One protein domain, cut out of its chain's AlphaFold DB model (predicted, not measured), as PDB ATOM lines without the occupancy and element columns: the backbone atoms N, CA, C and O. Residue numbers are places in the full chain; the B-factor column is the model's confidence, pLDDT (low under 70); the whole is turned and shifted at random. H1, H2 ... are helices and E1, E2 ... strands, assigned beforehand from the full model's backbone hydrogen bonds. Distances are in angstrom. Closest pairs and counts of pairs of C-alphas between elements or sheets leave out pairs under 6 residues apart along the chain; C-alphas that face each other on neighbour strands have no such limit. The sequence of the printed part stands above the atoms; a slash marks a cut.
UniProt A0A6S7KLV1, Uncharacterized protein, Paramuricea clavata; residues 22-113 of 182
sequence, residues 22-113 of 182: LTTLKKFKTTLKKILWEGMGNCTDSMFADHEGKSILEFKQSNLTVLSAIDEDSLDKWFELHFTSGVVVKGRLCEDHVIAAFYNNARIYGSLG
ATOM      1  N   LEU A  22     304.419 268.152 322.302       61.44
ATOM      2  CA  LEU A  22     304.287 269.607 322.461       61.44
ATOM      3  C   LEU A  22     305.450 270.359 321.811       61.44
ATOM      4  O   LEU A  22     305.244 271.412 321.203       61.44
ATOM      5  N   THR A  23     306.663 269.814 321.911       67.69
ATOM      6  CA  THR A  23     307.860 270.365 321.268       67.69
ATOM      7  C   THR A  23     307.726 270.297 319.751       67.69
ATOM      8  O   THR A  23     307.920 271.305 319.070       67.69
ATOM      9  N   THR A  24     307.304 269.149 319.228       66.31
ATOM     10  CA  THR A  24     307.052 268.909 317.802       66.31
ATOM     11  C   THR A  24     305.929 269.796 317.269       66.31
ATOM     12  O   THR A  24     306.116 270.490 316.271       66.31
ATOM     13  N   LEU A  25     304.805 269.914 317.982       68.00
ATOM     14  CA  LEU A  25     303.716 270.823 317.610       68.00
ATOM     15  C   LEU A  25     304.157 272.294 317.634       68.00
ATOM     16  O   LEU A  25     303.765 273.085 316.774       68.00
ATOM     17  N   LYS A  26     304.981 272.689 318.609       74.88
ATOM     18  CA  LYS A  26     305.533 274.046 318.679       74.88
ATOM     19  C   LYS A  26     306.479 274.315 317.509       74.88
ATOM     20  O   LYS A  26     306.377 275.385 316.906       74.88
ATOM     21  N   LYS A  27     307.354 273.365 317.154       76.62
ATOM     22  CA  LYS A  27     308.221 273.441 315.962       76.62
ATOM     23  C   LYS A  27     307.394 273.568 314.688       76.62
ATOM     24  O   LYS A  27     307.686 274.444 313.876       76.62
ATOM     25  N   PHE A  28     306.323 272.786 314.565       78.19
ATOM     26  CA  PHE A  28     305.392 272.862 313.444       78.19
ATOM     27  C   PHE A  28     304.775 274.252 313.307       78.19
ATOM     28  O   PHE A  28     304.966 274.922 312.297       78.19
ATOM     29  N   LYS A  29     304.107 274.734 314.364       78.56
ATOM     30  CA  LYS A  29     303.455 276.052 314.386       78.56
ATOM     31  C   LYS A  29     304.442 277.182 314.115       78.56
ATOM     32  O   LYS A  29     304.127 278.111 313.378       78.56
ATOM     33  N   THR A  30     305.641 277.100 314.688       85.12
ATOM     34  CA  THR A  30     306.696 278.098 314.464       85.12
ATOM     35  C   THR A  30     307.154 278.084 313.010       85.12
ATOM     36  O   THR A  30     307.292 279.141 312.408       85.12
ATOM     37  N   THR A  31     307.347 276.901 312.430       85.81
ATOM     38  CA  THR A  31     307.758 276.748 311.032       85.81
ATOM     39  C   THR A  31     306.685 277.258 310.077       85.81
ATOM     40  O   THR A  31     306.994 278.068 309.211       85.81
ATOM     41  N   LEU A  32     305.420 276.884 310.283       84.25
ATOM     42  CA  LEU A  32     304.293 277.404 309.506       84.25
ATOM     43  C   LEU A  32     304.196 278.926 309.586       84.25
ATOM     44  O   LEU A  32     304.018 279.580 308.564       84.25
ATOM     45  N   LYS A  33     304.373 279.501 310.783       88.50
ATOM     46  CA  LYS A  33     304.391 280.956 310.949       88.50
ATOM     47  C   LYS A  33     305.506 281.593 310.118       88.50
ATOM     48  O   LYS A  33     305.251 282.568 309.426       88.50
ATOM     49  N   LYS A  34     306.715 281.027 310.146       89.75
ATOM     50  CA  LYS A  34     307.846 281.520 309.348       89.75
ATOM     51  C   LYS A  34     307.604 281.401 307.849       89.75
ATOM     52  O   LYS A  34     307.970 282.297 307.103       89.75
ATOM     53  N   ILE A  35     306.988 280.311 307.397       88.88
ATOM     54  CA  ILE A  35     306.617 280.148 305.989       88.88
ATOM     55  C   ILE A  35     305.642 281.261 305.606       88.88
ATOM     56  O   ILE A  35     305.969 282.087 304.766       88.88
ATOM     57  N   LEU A  36     304.494 281.327 306.284       88.44
ATOM     58  CA  LEU A  36     303.359 282.162 305.891       88.44
ATOM     59  C   LEU A  36     303.565 283.665 306.140       88.44
ATOM     60  O   LEU A  36     303.197 284.468 305.290       88.44
ATOM     61  N   TRP A  37     304.153 284.052 307.278       88.31
ATOM     62  CA  TRP A  37     304.322 285.461 307.675       88.31
ATOM     63  C   TRP A  37     305.732 286.010 307.446       88.31
ATOM     64  O   TRP A  37     305.893 287.226 307.380       88.31
ATOM     65  N   GLU A  38     306.755 285.158 307.349       87.94
ATOM     66  CA  GLU A  38     308.149 285.594 307.144       87.94
ATOM     67  C   GLU A  38     308.700 285.180 305.767       87.94
ATOM     68  O   GLU A  38     309.862 285.442 305.461       87.94
ATOM     69  N   GLY A  39     307.886 284.529 304.926       85.19
ATOM     70  CA  GLY A  39     308.271 284.120 303.574       85.19
ATOM     71  C   GLY A  39     309.346 283.033 303.543       85.19
ATOM     72  O   GLY A  39     310.095 282.918 302.569       85.19
ATOM     73  N   MET A  40     309.478 282.228 304.603       87.38
ATOM     74  CA  MET A  40     310.516 281.203 304.662       87.38
ATOM     75  C   MET A  40     310.383 280.221 303.496       87.38
ATOM     76  O   MET A  40     309.378 279.537 303.345       87.38
ATOM     77  N   GLY A  41     311.449 280.124 302.702       82.94
ATOM     78  CA  GLY A  41     311.523 279.203 301.573       82.94
ATOM     79  C   GLY A  41     310.978 279.760 300.256       82.94
ATOM     80  O   GLY A  41     311.122 279.071 299.252       82.94
ATOM     81  N   ASN A  42     310.447 280.991 300.232       87.50
ATOM     82  CA  ASN A  42     309.938 281.664 299.029       87.50
ATOM     83  C   ASN A  42     308.943 280.807 298.222       87.50
ATOM     84  O   ASN A  42     309.035 280.743 296.999       87.50
ATOM     85  N   CYS A  43     308.039 280.104 298.907       87.19
ATOM     86  CA  CYS A  43     307.080 279.189 298.280       87.19
ATOM     87  C   CYS A  43     305.615 279.480 298.639       87.19
ATOM     88  O   CYS A  43     304.723 278.762 298.192       87.19
ATOM     89  N   THR A  44     305.344 280.501 299.456       87.56
ATOM     90  CA  THR A  44     303.991 280.835 299.932       87.56
ATOM     91  C   THR A  44     303.020 281.194 298.816       87.56
ATOM     92  O   THR A  44     301.851 280.832 298.892       87.56
ATOM     93  N   ASP A  45     303.502 281.834 297.752       88.06
ATOM     94  CA  ASP A  45     302.722 282.171 296.558       88.06
ATOM     95  C   ASP A  45     302.220 280.931 295.803       88.06
ATOM     96  O   ASP A  45     301.176 280.978 295.156       88.06
ATOM     97  N   SER A  46     302.940 279.811 295.899       88.62
ATOM     98  CA  SER A  46     302.526 278.529 295.317       88.62
ATOM     99  C   SER A  46     301.610 277.707 296.225       88.62
ATOM    100  O   SER A  46     300.916 276.821 295.736       88.62
ATOM    101  N   MET A  47     301.573 277.994 297.532       90.62
ATOM    102  CA  MET A  47     300.780 277.226 298.503       90.62
ATOM    103  C   MET A  47     299.284 277.529 298.441       90.62
ATOM    104  O   MET A  47     298.487 276.709 298.889       90.62
ATOM    105  N   PHE A  48     298.900 278.683 297.892       92.75
ATOM    106  CA  PHE A  48     297.504 279.075 297.745       92.75
ATOM    107  C   PHE A  48     297.182 279.418 296.298       92.75
ATOM    108  O   PHE A  48     297.962 280.091 295.618       92.75
ATOM    109  N   ALA A  49     295.996 279.002 295.870       92.44
ATOM    110  CA  ALA A  49     295.447 279.340 294.570       92.44
ATOM    111  C   ALA A  49     294.080 280.012 294.706       92.44
ATOM    112  O   ALA A  49     293.321 279.711 295.627       92.44
ATOM    113  N   ASP A  50     293.772 280.919 293.787       91.56
ATOM    114  CA  ASP A  50     292.453 281.537 293.658       91.56
ATOM    115  C   ASP A  50     291.429 280.594 292.984       91.56
ATOM    116  O   ASP A  50     291.705 279.422 292.701       91.56
ATOM    117  N   HIS A  51     290.225 281.109 292.708       87.12
ATOM    118  CA  HIS A  51     289.162 280.381 291.997       87.12
ATOM    119  C   HIS A  51     289.533 279.949 290.573       87.12
ATOM    120  O   HIS A  51     288.933 279.014 290.047       87.12
ATOM    121  N   GLU A  52     290.516 280.592 289.948       87.44
ATOM    122  CA  GLU A  52     291.016 280.232 288.620       87.44
ATOM    123  C   GLU A  52     292.185 279.236 288.696       87.44
ATOM    124  O   GLU A  52     292.755 278.865 287.668       87.44
ATOM    125  N   GLY A  53     292.560 278.798 289.904       86.19
ATOM    126  CA  GLY A  53     293.709 277.931 290.133       86.19
ATOM    127  C   GLY A  53     295.049 278.656 289.997       86.19
ATOM    128  O   GLY A  53     296.083 277.998 289.880       86.19
ATOM    129  N   LYS A  54     295.061 279.992 289.994       89.50
ATOM    130  CA  LYS A  54     296.277 280.797 289.864       89.50
ATOM    131  C   LYS A  54     296.847 281.139 291.232       89.50
ATOM    132  O   LYS A  54     296.117 281.410 292.181       89.50
ATOM    133  N   SER A  55     298.175 281.170 291.311       90.75
ATOM    134  CA  SER A  55     298.901 281.617 292.498       90.75
ATOM    135  C   SER A  55     298.493 283.022 292.927       90.75
ATOM    136  O   SER A  55     298.402 283.939 292.107       90.75
ATOM    137  N   ILE A  56     298.339 283.212 294.234       91.50
ATOM    138  CA  ILE A  56     297.984 284.507 294.814       91.50
ATOM    139  C   ILE A  56     299.212 285.425 294.788       91.50
ATOM    140  O   ILE A  56     300.113 285.330 295.620       91.50
ATOM    141  N   LEU A  57     299.247 286.333 293.810       89.25
ATOM    142  CA  LEU A  57     300.379 287.243 293.574       89.25
ATOM    143  C   LEU A  57     300.650 288.200 294.740       89.25
ATOM    144  O   LEU A  57     301.774 288.686 294.872       89.25
ATOM    145  N   GLU A  58     299.648 288.453 295.581       91.56
ATOM    146  CA  GLU A  58     299.751 289.363 296.722       91.56
ATOM    147  C   GLU A  58     300.832 288.918 297.722       91.56
ATOM    148  O   GLU A  58     301.527 289.763 298.278       91.56
ATOM    149  N   PHE A  59     301.109 287.610 297.827       89.38
ATOM    150  CA  PHE A  59     302.228 287.076 298.619       89.38
ATOM    151  C   PHE A  59     303.613 287.588 298.185       89.38
ATOM    152  O   PHE A  59     304.565 287.487 298.955       89.38
ATOM    153  N   LYS A  60     303.756 288.124 296.963       88.44
ATOM    154  CA  LYS A  60     305.003 288.749 296.480       88.44
ATOM    155  C   LYS A  60     305.071 290.246 296.758       88.44
ATOM    156  O   LYS A  60     306.149 290.826 296.659       88.44
ATOM    157  N   GLN A  61     303.930 290.873 297.017       88.50
ATOM    158  CA  GLN A  61     303.791 292.328 297.078       88.50
ATOM    159  C   GLN A  61     303.676 292.823 298.516       88.50
ATOM    160  O   GLN A  61     304.136 293.922 298.832       88.50
ATOM    161  N   SER A  62     303.081 292.021 299.393       90.12
ATOM    162  CA  SER A  62     302.790 292.405 300.764       90.12
ATOM    163  C   SER A  62     302.781 291.192 301.698       90.12
ATOM    164  O   SER A  62     302.818 290.038 301.267       90.12
ATOM    165  N   ASN A  63     302.779 291.455 303.006       89.56
ATOM    166  CA  ASN A  63     302.805 290.398 304.010       89.56
ATOM    167  C   ASN A  63     301.385 290.014 304.417       89.56
ATOM    168  O   ASN A  63     300.525 290.880 304.589       89.56
ATOM    169  N   LEU A  64     301.168 288.722 304.644       91.31
ATOM    170  CA  LEU A  64     299.933 288.217 305.227       91.31
ATOM    171  C   LEU A  64     299.788 288.735 306.667       91.31
ATOM    172  O   LEU A  64     300.744 288.732 307.441       91.31
ATOM    173  N   THR A  65     298.594 289.178 307.046       89.50
ATOM    174  CA  THR A  65     298.262 289.636 308.402       89.50
ATOM    175  C   THR A  65     297.269 288.698 309.068       89.50
ATOM    176  O   THR A  65     297.492 288.303 310.212       89.50
ATOM    177  N   VAL A  66     296.227 288.284 308.344       90.31
ATOM    178  CA  VAL A  66     295.169 287.396 308.842       90.31
ATOM    179  C   VAL A  66     294.965 286.244 307.870       90.31
ATOM    180  O   VAL A  66     294.962 286.432 306.656       90.31
ATOM    181  N   LEU A  67     294.780 285.053 308.435       90.69
ATOM    182  CA  LEU A  67     294.346 283.854 307.733       90.69
ATOM    183  C   LEU A  67     293.172 283.267 308.509       90.69
ATOM    184  O   LEU A  67     293.324 282.908 309.680       90.69
ATOM    185  N   SER A  68     292.016 283.169 307.865       90.19
ATOM    186  CA  SER A  68     290.804 282.596 308.450       90.19
ATOM    187  C   SER A  68     290.172 281.605 307.490       90.19
ATOM    188  O   SER A  68     289.992 281.915 306.318       90.19
ATOM    189  N   ALA A  69     289.829 280.418 307.988       89.12
ATOM    190  CA  ALA A  69     289.053 279.461 307.210       89.12
ATOM    191  C   ALA A  69     287.658 280.034 306.925       89.12
ATOM    192  O   ALA A  69     287.064 280.675 307.796       89.12
ATOM    193  N   ILE A  70     287.158 279.796 305.718       89.62
ATOM    194  CA  ILE A  70     285.813 280.174 305.292       89.62
ATOM    195  C   ILE A  70     285.076 278.946 304.765       89.62
ATOM    196  O   ILE A  70     285.685 278.036 304.198       89.62
ATOM    197  N   ASP A  71     283.762 278.938 304.958       85.75
ATOM    198  CA  ASP A  71     282.896 277.919 304.385       85.75
ATOM    199  C   ASP A  71     282.504 278.347 302.970       85.75
ATOM    200  O   ASP A  71     281.910 279.408 302.763       85.75
ATOM    201  N   GLU A  72     282.840 277.509 301.997       80.62
ATOM    202  CA  GLU A  72     282.346 277.615 300.630       80.62
ATOM    203  C   GLU A  72     281.638 276.319 300.246       80.62
ATOM    204  O   GLU A  72     281.884 275.268 300.839       80.62
ATOM    205  N   ASP A  73     280.758 276.392 299.247       79.38
ATOM    206  CA  ASP A  73     280.084 275.220 298.679       79.38
ATOM    207  C   ASP A  73     281.063 274.441 297.779       79.38
ATOM    208  O   ASP A  73     280.968 274.418 296.552       79.38
ATOM    209  N   SER A  74     282.108 273.904 298.407       77.06
ATOM    210  CA  SER A  74     283.228 273.216 297.779       77.06
ATOM    211  C   SER A  74     283.742 272.108 298.693       77.06
ATOM    212  O   SER A  74     283.669 272.197 299.918       77.06
ATOM    213  N   LEU A  75     284.292 271.060 298.079       73.44
ATOM    214  CA  LEU A  75     285.027 270.021 298.800       73.44
ATOM    215  C   LEU A  75     286.373 270.544 299.324       73.44
ATOM    216  O   LEU A  75     286.879 270.039 300.324       73.44
ATOM    217  N   ASP A  76     286.927 271.573 298.678       77.88
ATOM    218  CA  ASP A  76     288.194 272.173 299.075       77.88
ATOM    219  C   ASP A  76     288.007 273.112 300.272       77.88
ATOM    220  O   ASP A  76     287.003 273.819 300.398       77.88
ATOM    221  N   LYS A  77     289.015 273.171 301.148       80.88
ATOM    222  CA  LYS A  77     289.059 274.165 302.225       80.88
ATOM    223  C   LYS A  77     289.554 275.507 301.698       80.88
ATOM    224  O   LYS A  77     290.664 275.620 301.172       80.88
ATOM    225  N   TRP A  78     288.727 276.526 301.905       89.06
ATOM    226  CA  TRP A  78     288.989 277.898 301.500       89.06
ATOM    227  C   TRP A  78     289.394 278.762 302.686       89.06
ATOM    228  O   TRP A  78     288.975 278.552 303.828       89.06
ATOM    229  N   PHE A  79     290.211 279.765 302.395       92.50
ATOM    230  CA  PHE A  79     290.733 280.709 303.366       92.50
ATOM    231  C   PHE A  79     290.559 282.129 302.853       92.50
ATOM    232  O   PHE A  79     290.819 282.422 301.688       92.50
ATOM    233  N   GLU A  80     290.167 283.025 303.747       95.25
ATOM    234  CA  GLU A  80     290.275 284.457 303.534       95.25
ATOM    235  C   GLU A  80     291.635 284.935 304.057       95.25
ATOM    236  O   GLU A  80     292.015 284.680 305.205       95.25
ATOM    237  N   LEU A  81     292.383 285.593 303.176       93.81
ATOM    238  CA  LEU A  81     293.755 286.039 303.370       93.81
ATOM    239  C   LEU A  81     293.774 287.563 303.342       93.81
ATOM    240  O   LEU A  81     293.459 288.173 302.321       93.81
ATOM    241  N   HIS A  82     294.147 288.176 304.461       94.81
ATOM    242  CA  HIS A  82     294.264 289.628 304.578       94.81
ATOM    243  C   HIS A  82     295.730 290.008 304.543       94.81
ATOM    244  O   HIS A  82     296.548 289.370 305.206       94.81
ATOM    245  N   PHE A  83     296.056 291.070 303.820       94.44
ATOM    246  CA  PHE A  83     297.431 291.504 303.629       94.44
ATOM    247  C   PHE A  83     297.684 292.906 304.189       94.44
ATOM    248  O   PHE A  83     296.764 293.701 304.384       94.44
ATOM    249  N   THR A  84     298.952 293.249 304.431       93.06
ATOM    250  CA  THR A  84     299.350 294.584 304.923       93.06
ATOM    251  C   THR A  84     299.024 295.707 303.943       93.06
ATOM    252  O   THR A  84     298.942 296.861 304.352       93.06
ATOM    253  N   SER A  85     298.844 295.386 302.660       93.06
ATOM    254  CA  SER A  85     298.371 296.318 301.630       93.06
ATOM    255  C   SER A  85     296.899 296.718 301.806       93.06
ATOM    256  O   SER A  85     296.448 297.662 301.165       93.06
ATOM    257  N   GLY A  86     296.149 296.012 302.661       92.88
ATOM    258  CA  GLY A  86     294.695 296.127 302.786       92.88
ATOM    259  C   GLY A  86     293.927 295.266 301.780       92.88
ATOM    260  O   GLY A  86     292.698 295.244 301.819       92.88
ATOM    261  N   VAL A  87     294.626 294.549 300.895       94.31
ATOM    262  CA  VAL A  87     294.012 293.594 299.968       94.31
ATOM    263  C   VAL A  87     293.520 292.374 300.745       94.31
ATOM    264  O   VAL A  87     294.202 291.872 301.643       94.31
ATOM    265  N   VAL A  88     292.334 291.896 300.376       94.56
ATOM    266  CA  VAL A  88     291.739 290.662 300.892       94.56
ATOM    267  C   VAL A  88     291.509 289.721 299.718       94.56
ATOM    268  O   VAL A  88     290.890 290.106 298.725       94.56
ATOM    269  N   VAL A  89     292.025 288.499 299.820       94.00
ATOM    270  CA  VAL A  89     291.935 287.479 298.768       94.00
ATOM    271  C   VAL A  89     291.393 286.189 299.359       94.00
ATOM    272  O   VAL A  89     291.759 285.805 300.466       94.00
ATOM    273  N   LYS A  90     290.550 285.491 298.603       94.44
ATOM    274  CA  LYS A  90     290.162 284.119 298.919       94.44
ATOM    275  C   LYS A  90     291.096 283.142 298.222       94.44
ATOM    276  O   LYS A  90     291.319 283.257 297.019       94.44
ATOM    277  N   GLY A  91     291.633 282.194 298.976       92.75
ATOM    278  CA  GLY A  91     292.540 281.179 298.466       92.75
ATOM    279  C   GLY A  91     292.203 279.798 298.988       92.75
ATOM    280  O   GLY A  91     291.957 279.631 300.182       92.75
ATOM    281  N   ARG A  92     292.251 278.798 298.113       92.12
ATOM    282  CA  ARG A  92     292.297 277.391 298.517       92.12
ATOM    283  C   ARG A  92     293.743 276.955 298.702       92.12
ATOM    284  O   ARG A  92     294.637 277.426 297.993       92.12
ATOM    285  N   LEU A  93     293.971 276.053 299.647       87.19
ATOM    286  CA  LEU A  93     295.293 275.474 299.866       87.19
ATOM    287  C   LEU A  93     295.605 274.455 298.758       87.19
ATOM    288  O   LEU A  93     294.792 273.583 298.465       87.19
ATOM    289  N   CYS A  94     296.786 274.550 298.154       88.06
ATOM    290  CA  CYS A  94     297.299 273.546 297.223       88.06
ATOM    291  C   CYS A  94     298.117 272.522 298.017       88.06
ATOM    292  O   CYS A  94     299.308 272.726 298.263       88.06
ATOM    293  N   GLU A  95     297.460 271.465 298.501       82.25
ATOM    294  CA  GLU A  95     298.075 270.469 299.394       82.25
ATOM    295  C   GLU A  95     299.325 269.820 298.788       82.25
ATOM    296  O   GLU A  95     300.333 269.651 299.473       82.25
ATOM    297  N   ASP A  96     299.296 269.529 297.491       82.50
ATOM    298  CA  ASP A  96     300.420 268.992 296.727       82.50
ATOM    299  C   ASP A  96     301.638 269.925 296.757       82.50
ATOM    300  O   ASP A  96     302.760 269.484 297.016       82.50
ATOM    301  N   HIS A  97     301.425 271.229 296.575       87.94
ATOM    302  CA  HIS A  97     302.479 272.235 296.663       87.94
ATOM    303  C   HIS A  97     302.989 272.420 298.098       87.94
ATOM    304  O   HIS A  97     304.188 272.624 298.300       87.94
ATOM    305  N   VAL A  98     302.117 272.317 299.108       86.69
ATOM    306  CA  VAL A  98     302.515 272.370 300.526       86.69
ATOM    307  C   VAL A  98     303.404 271.180 300.880       86.69
ATOM    308  O   VAL A  98     304.487 271.369 301.438       86.69
ATOM    309  N   ILE A  99     302.989 269.967 300.508       84.94
ATOM    310  CA  ILE A  99     303.767 268.741 300.713       84.94
ATOM    311  C   ILE A  99     305.101 268.855 299.968       84.94
ATOM    312  O   ILE A  99     306.162 268.663 300.564       84.94
ATOM    313  N   ALA A 100     305.082 269.258 298.694       85.62
ATOM    314  CA  ALA A 100     306.299 269.459 297.916       85.62
ATOM    315  C   ALA A 100     307.246 270.470 298.579       85.62
ATOM    316  O   ALA A 100     308.451 270.229 298.633       85.62
ATOM    317  N   ALA A 101     306.736 271.575 299.129       87.88
ATOM    318  CA  ALA A 101     307.555 272.554 299.833       87.88
ATOM    319  C   ALA A 101     308.208 271.974 301.096       87.88
ATOM    320  O   ALA A 101     309.361 272.295 301.382       87.88
ATOM    321  N   PHE A 102     307.518 271.102 301.833       84.31
ATOM    322  CA  PHE A 102     308.067 270.496 303.047       84.31
ATOM    323  C   PHE A 102     309.248 269.574 302.757       84.31
ATOM    324  O   PHE A 102     310.222 269.599 303.505       84.31
ATOM    325  N   TYR A 103     309.189 268.811 301.663       85.06
ATOM    326  CA  TYR A 103     310.226 267.837 301.312       85.06
ATOM    327  C   TYR A 103     311.322 268.395 300.400       85.06
ATOM    328  O   TYR A 103     312.480 267.996 300.521       85.06
ATOM    329  N   ASN A 104     310.995 269.339 299.515       89.12
ATOM    330  CA  ASN A 104     311.935 269.837 298.506       89.12
ATOM    331  C   ASN A 104     312.635 271.141 298.911       89.12
ATOM    332  O   ASN A 104     313.631 271.520 298.292       89.12
ATOM    333  N   ASN A 105     312.162 271.843 299.945       89.56
ATOM    334  CA  ASN A 105     312.826 273.043 300.441       89.56
ATOM    335  C   ASN A 105     313.695 272.721 301.660       89.56
ATOM    336  O   ASN A 105     313.192 272.562 302.770       89.56
ATOM    337  N   ALA A 106     315.017 272.711 301.478       90.44
ATOM    338  CA  ALA A 106     315.967 272.362 302.538       90.44
ATOM    339  C   ALA A 106     315.826 273.217 303.816       90.44
ATOM    340  O   ALA A 106     316.066 272.716 304.915       90.44
ATOM    341  N   ARG A 107     315.415 274.493 303.704       91.19
ATOM    342  CA  ARG A 107     315.196 275.360 304.876       91.19
ATOM    343  C   ARG A 107     313.946 274.959 305.648       91.19
ATOM    344  O   ARG A 107     313.972 274.949 306.875       91.19
ATOM    345  N   ILE A 108     312.868 274.639 304.933       90.31
ATOM    346  CA  ILE A 108     311.616 274.185 305.543       90.31
ATOM    347  C   ILE A 108     311.832 272.809 306.168       90.31
ATOM    348  O   ILE A 108     311.593 272.654 307.362       90.31
ATOM    349  N   TYR A 109     312.375 271.859 305.406       87.31
ATOM    350  CA  TYR A 109     312.679 270.511 305.881       87.31
ATOM    351  C   TYR A 109     313.570 270.534 307.129       87.31
ATOM    352  O   TYR A 109     313.245 269.921 308.142       87.31
ATOM    353  N   GLY A 110     314.654 271.320 307.106       86.12
ATOM    354  CA  GLY A 110     315.551 271.468 308.254       86.12
ATOM    355  C   GLY A 110     314.893 272.106 309.485       86.12
ATOM    356  O   GLY A 110     315.304 271.820 310.607       86.12
ATOM    357  N   SER A 111     313.870 272.947 309.300       87.38
ATOM    358  CA  SER A 111     313.102 273.550 310.401       87.38
ATOM    359  C   SER A 111     312.040 272.600 310.969       87.38
ATOM    360  O   SER A 111     311.784 272.624 312.175       87.38
ATOM    361  N   LEU A 112     311.416 271.779 310.119       80.88
ATOM    362  CA  LEU A 112     310.423 270.776 310.520       80.88
ATOM    363  C   LEU A 112     311.079 269.585 311.229       80.88
ATOM    364  O   LEU A 112     310.599 269.160 312.279       80.88
ATOM    365  N   GLY A 113     312.194 269.099 310.681       80.94
ATOM    366  CA  GLY A 113     312.865 267.881 311.123       80.94
ATOM    367  C   GLY A 113     312.258 266.614 310.516       80.94
ATOM    368  O   GLY A 113     311.108 266.591 310.070       80.94
TER     369      GLY A 113
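What this domain is: This is residues 22 to 113 of the 182 residues of an uncharacterized protein of Paramuricea clavata (UniProt A0A6S7KLV1). Look first for a strongly twisted sheet of three strands, E1, E2 and E3, at one end of the domain, with the helices H1, H4 and H5 making the other end. H1 and H4 run from near the sheet toward the far end as two separate arms, H5 bridges them there, and the short helices H2 and H3 sit close to the sheet. The printed part has 92 residues, with five named helices and three named strands in the order H1 H2 H3 E1 E2 E3 H4 H5, and its class is mixed, helices and strands. The sheet's order is E1 - E2 - E3, all antiparallel. The whole is compact, with a radius of gyration of the C-alphas of 13.2 A, and rounded, spanning 34 by 30 by 25 A.

How they stand to each other: Begin with E1, residues 64 to 70, E2, residues 78 to 83, and E3, residues 88 to 93, a meander, each strand the antiparallel neighbour of the one before. E1 and E2 form a hairpin; look at N 80 and O 68, 2.8 A apart, within hydrogen-bond range. E2 and E3 form another hairpin, with N 81 and O 89 at 2.8 A. H1, residues 22 to 38, only grazes the sheet, with its residues 36 to 38. H3, residues 57 to 60, only grazes it with residues 57 to 59. H2, residues 44 to 47, touches H3, the closest C-alphas being those of Asp 45 and Phe 59, 5.3 A apart. H2 is only just on the sheet, with 5 pairs of C-alphas within 10 A, and only grazes it. H4, residues 95 to 104, touches H2, the closest C-alphas being those of Met 47 and Val 98 at 5.5 A, and is apart from H1. H5, residues 106 to 112, touches H4 only at the corner by their link, about perpendicular at 74 degrees, with Phe 102 and Tyr 109 the closest C-alphas at 5.4 A. H5 touches H1 at a steep tilt of 41 degrees, opposite ways, and the closest C-alphas are those of Phe 28 and Leu 112, 6.2 A apart. In H1, H4 and H5 every O i to N i+4 pair is within hydrogen-bond range; H2 and H3 are too short for such a pair.

Where its parts are: Find C-alpha 64 at (299.933, 288.217, 305.227), where E1 begins its 16.3 A; E2 measures 16.2 A and E3 15.6 A. Go back to C-alpha 22 at (304.287, 269.607, 322.461), from which H1 runs 22.5 A. H4 covers 13.9 A, and H5 ends at C-alpha 112, (310.423, 270.776, 310.520).

The domain as a whole: The two C-alphas farthest apart are those of Thr 23 and Glu 52, at 38.0 A. The printed part has no cut, and no link is long. The mean pLDDT of the printed part is 86.8; look for values under 70 at residues 22 to 25.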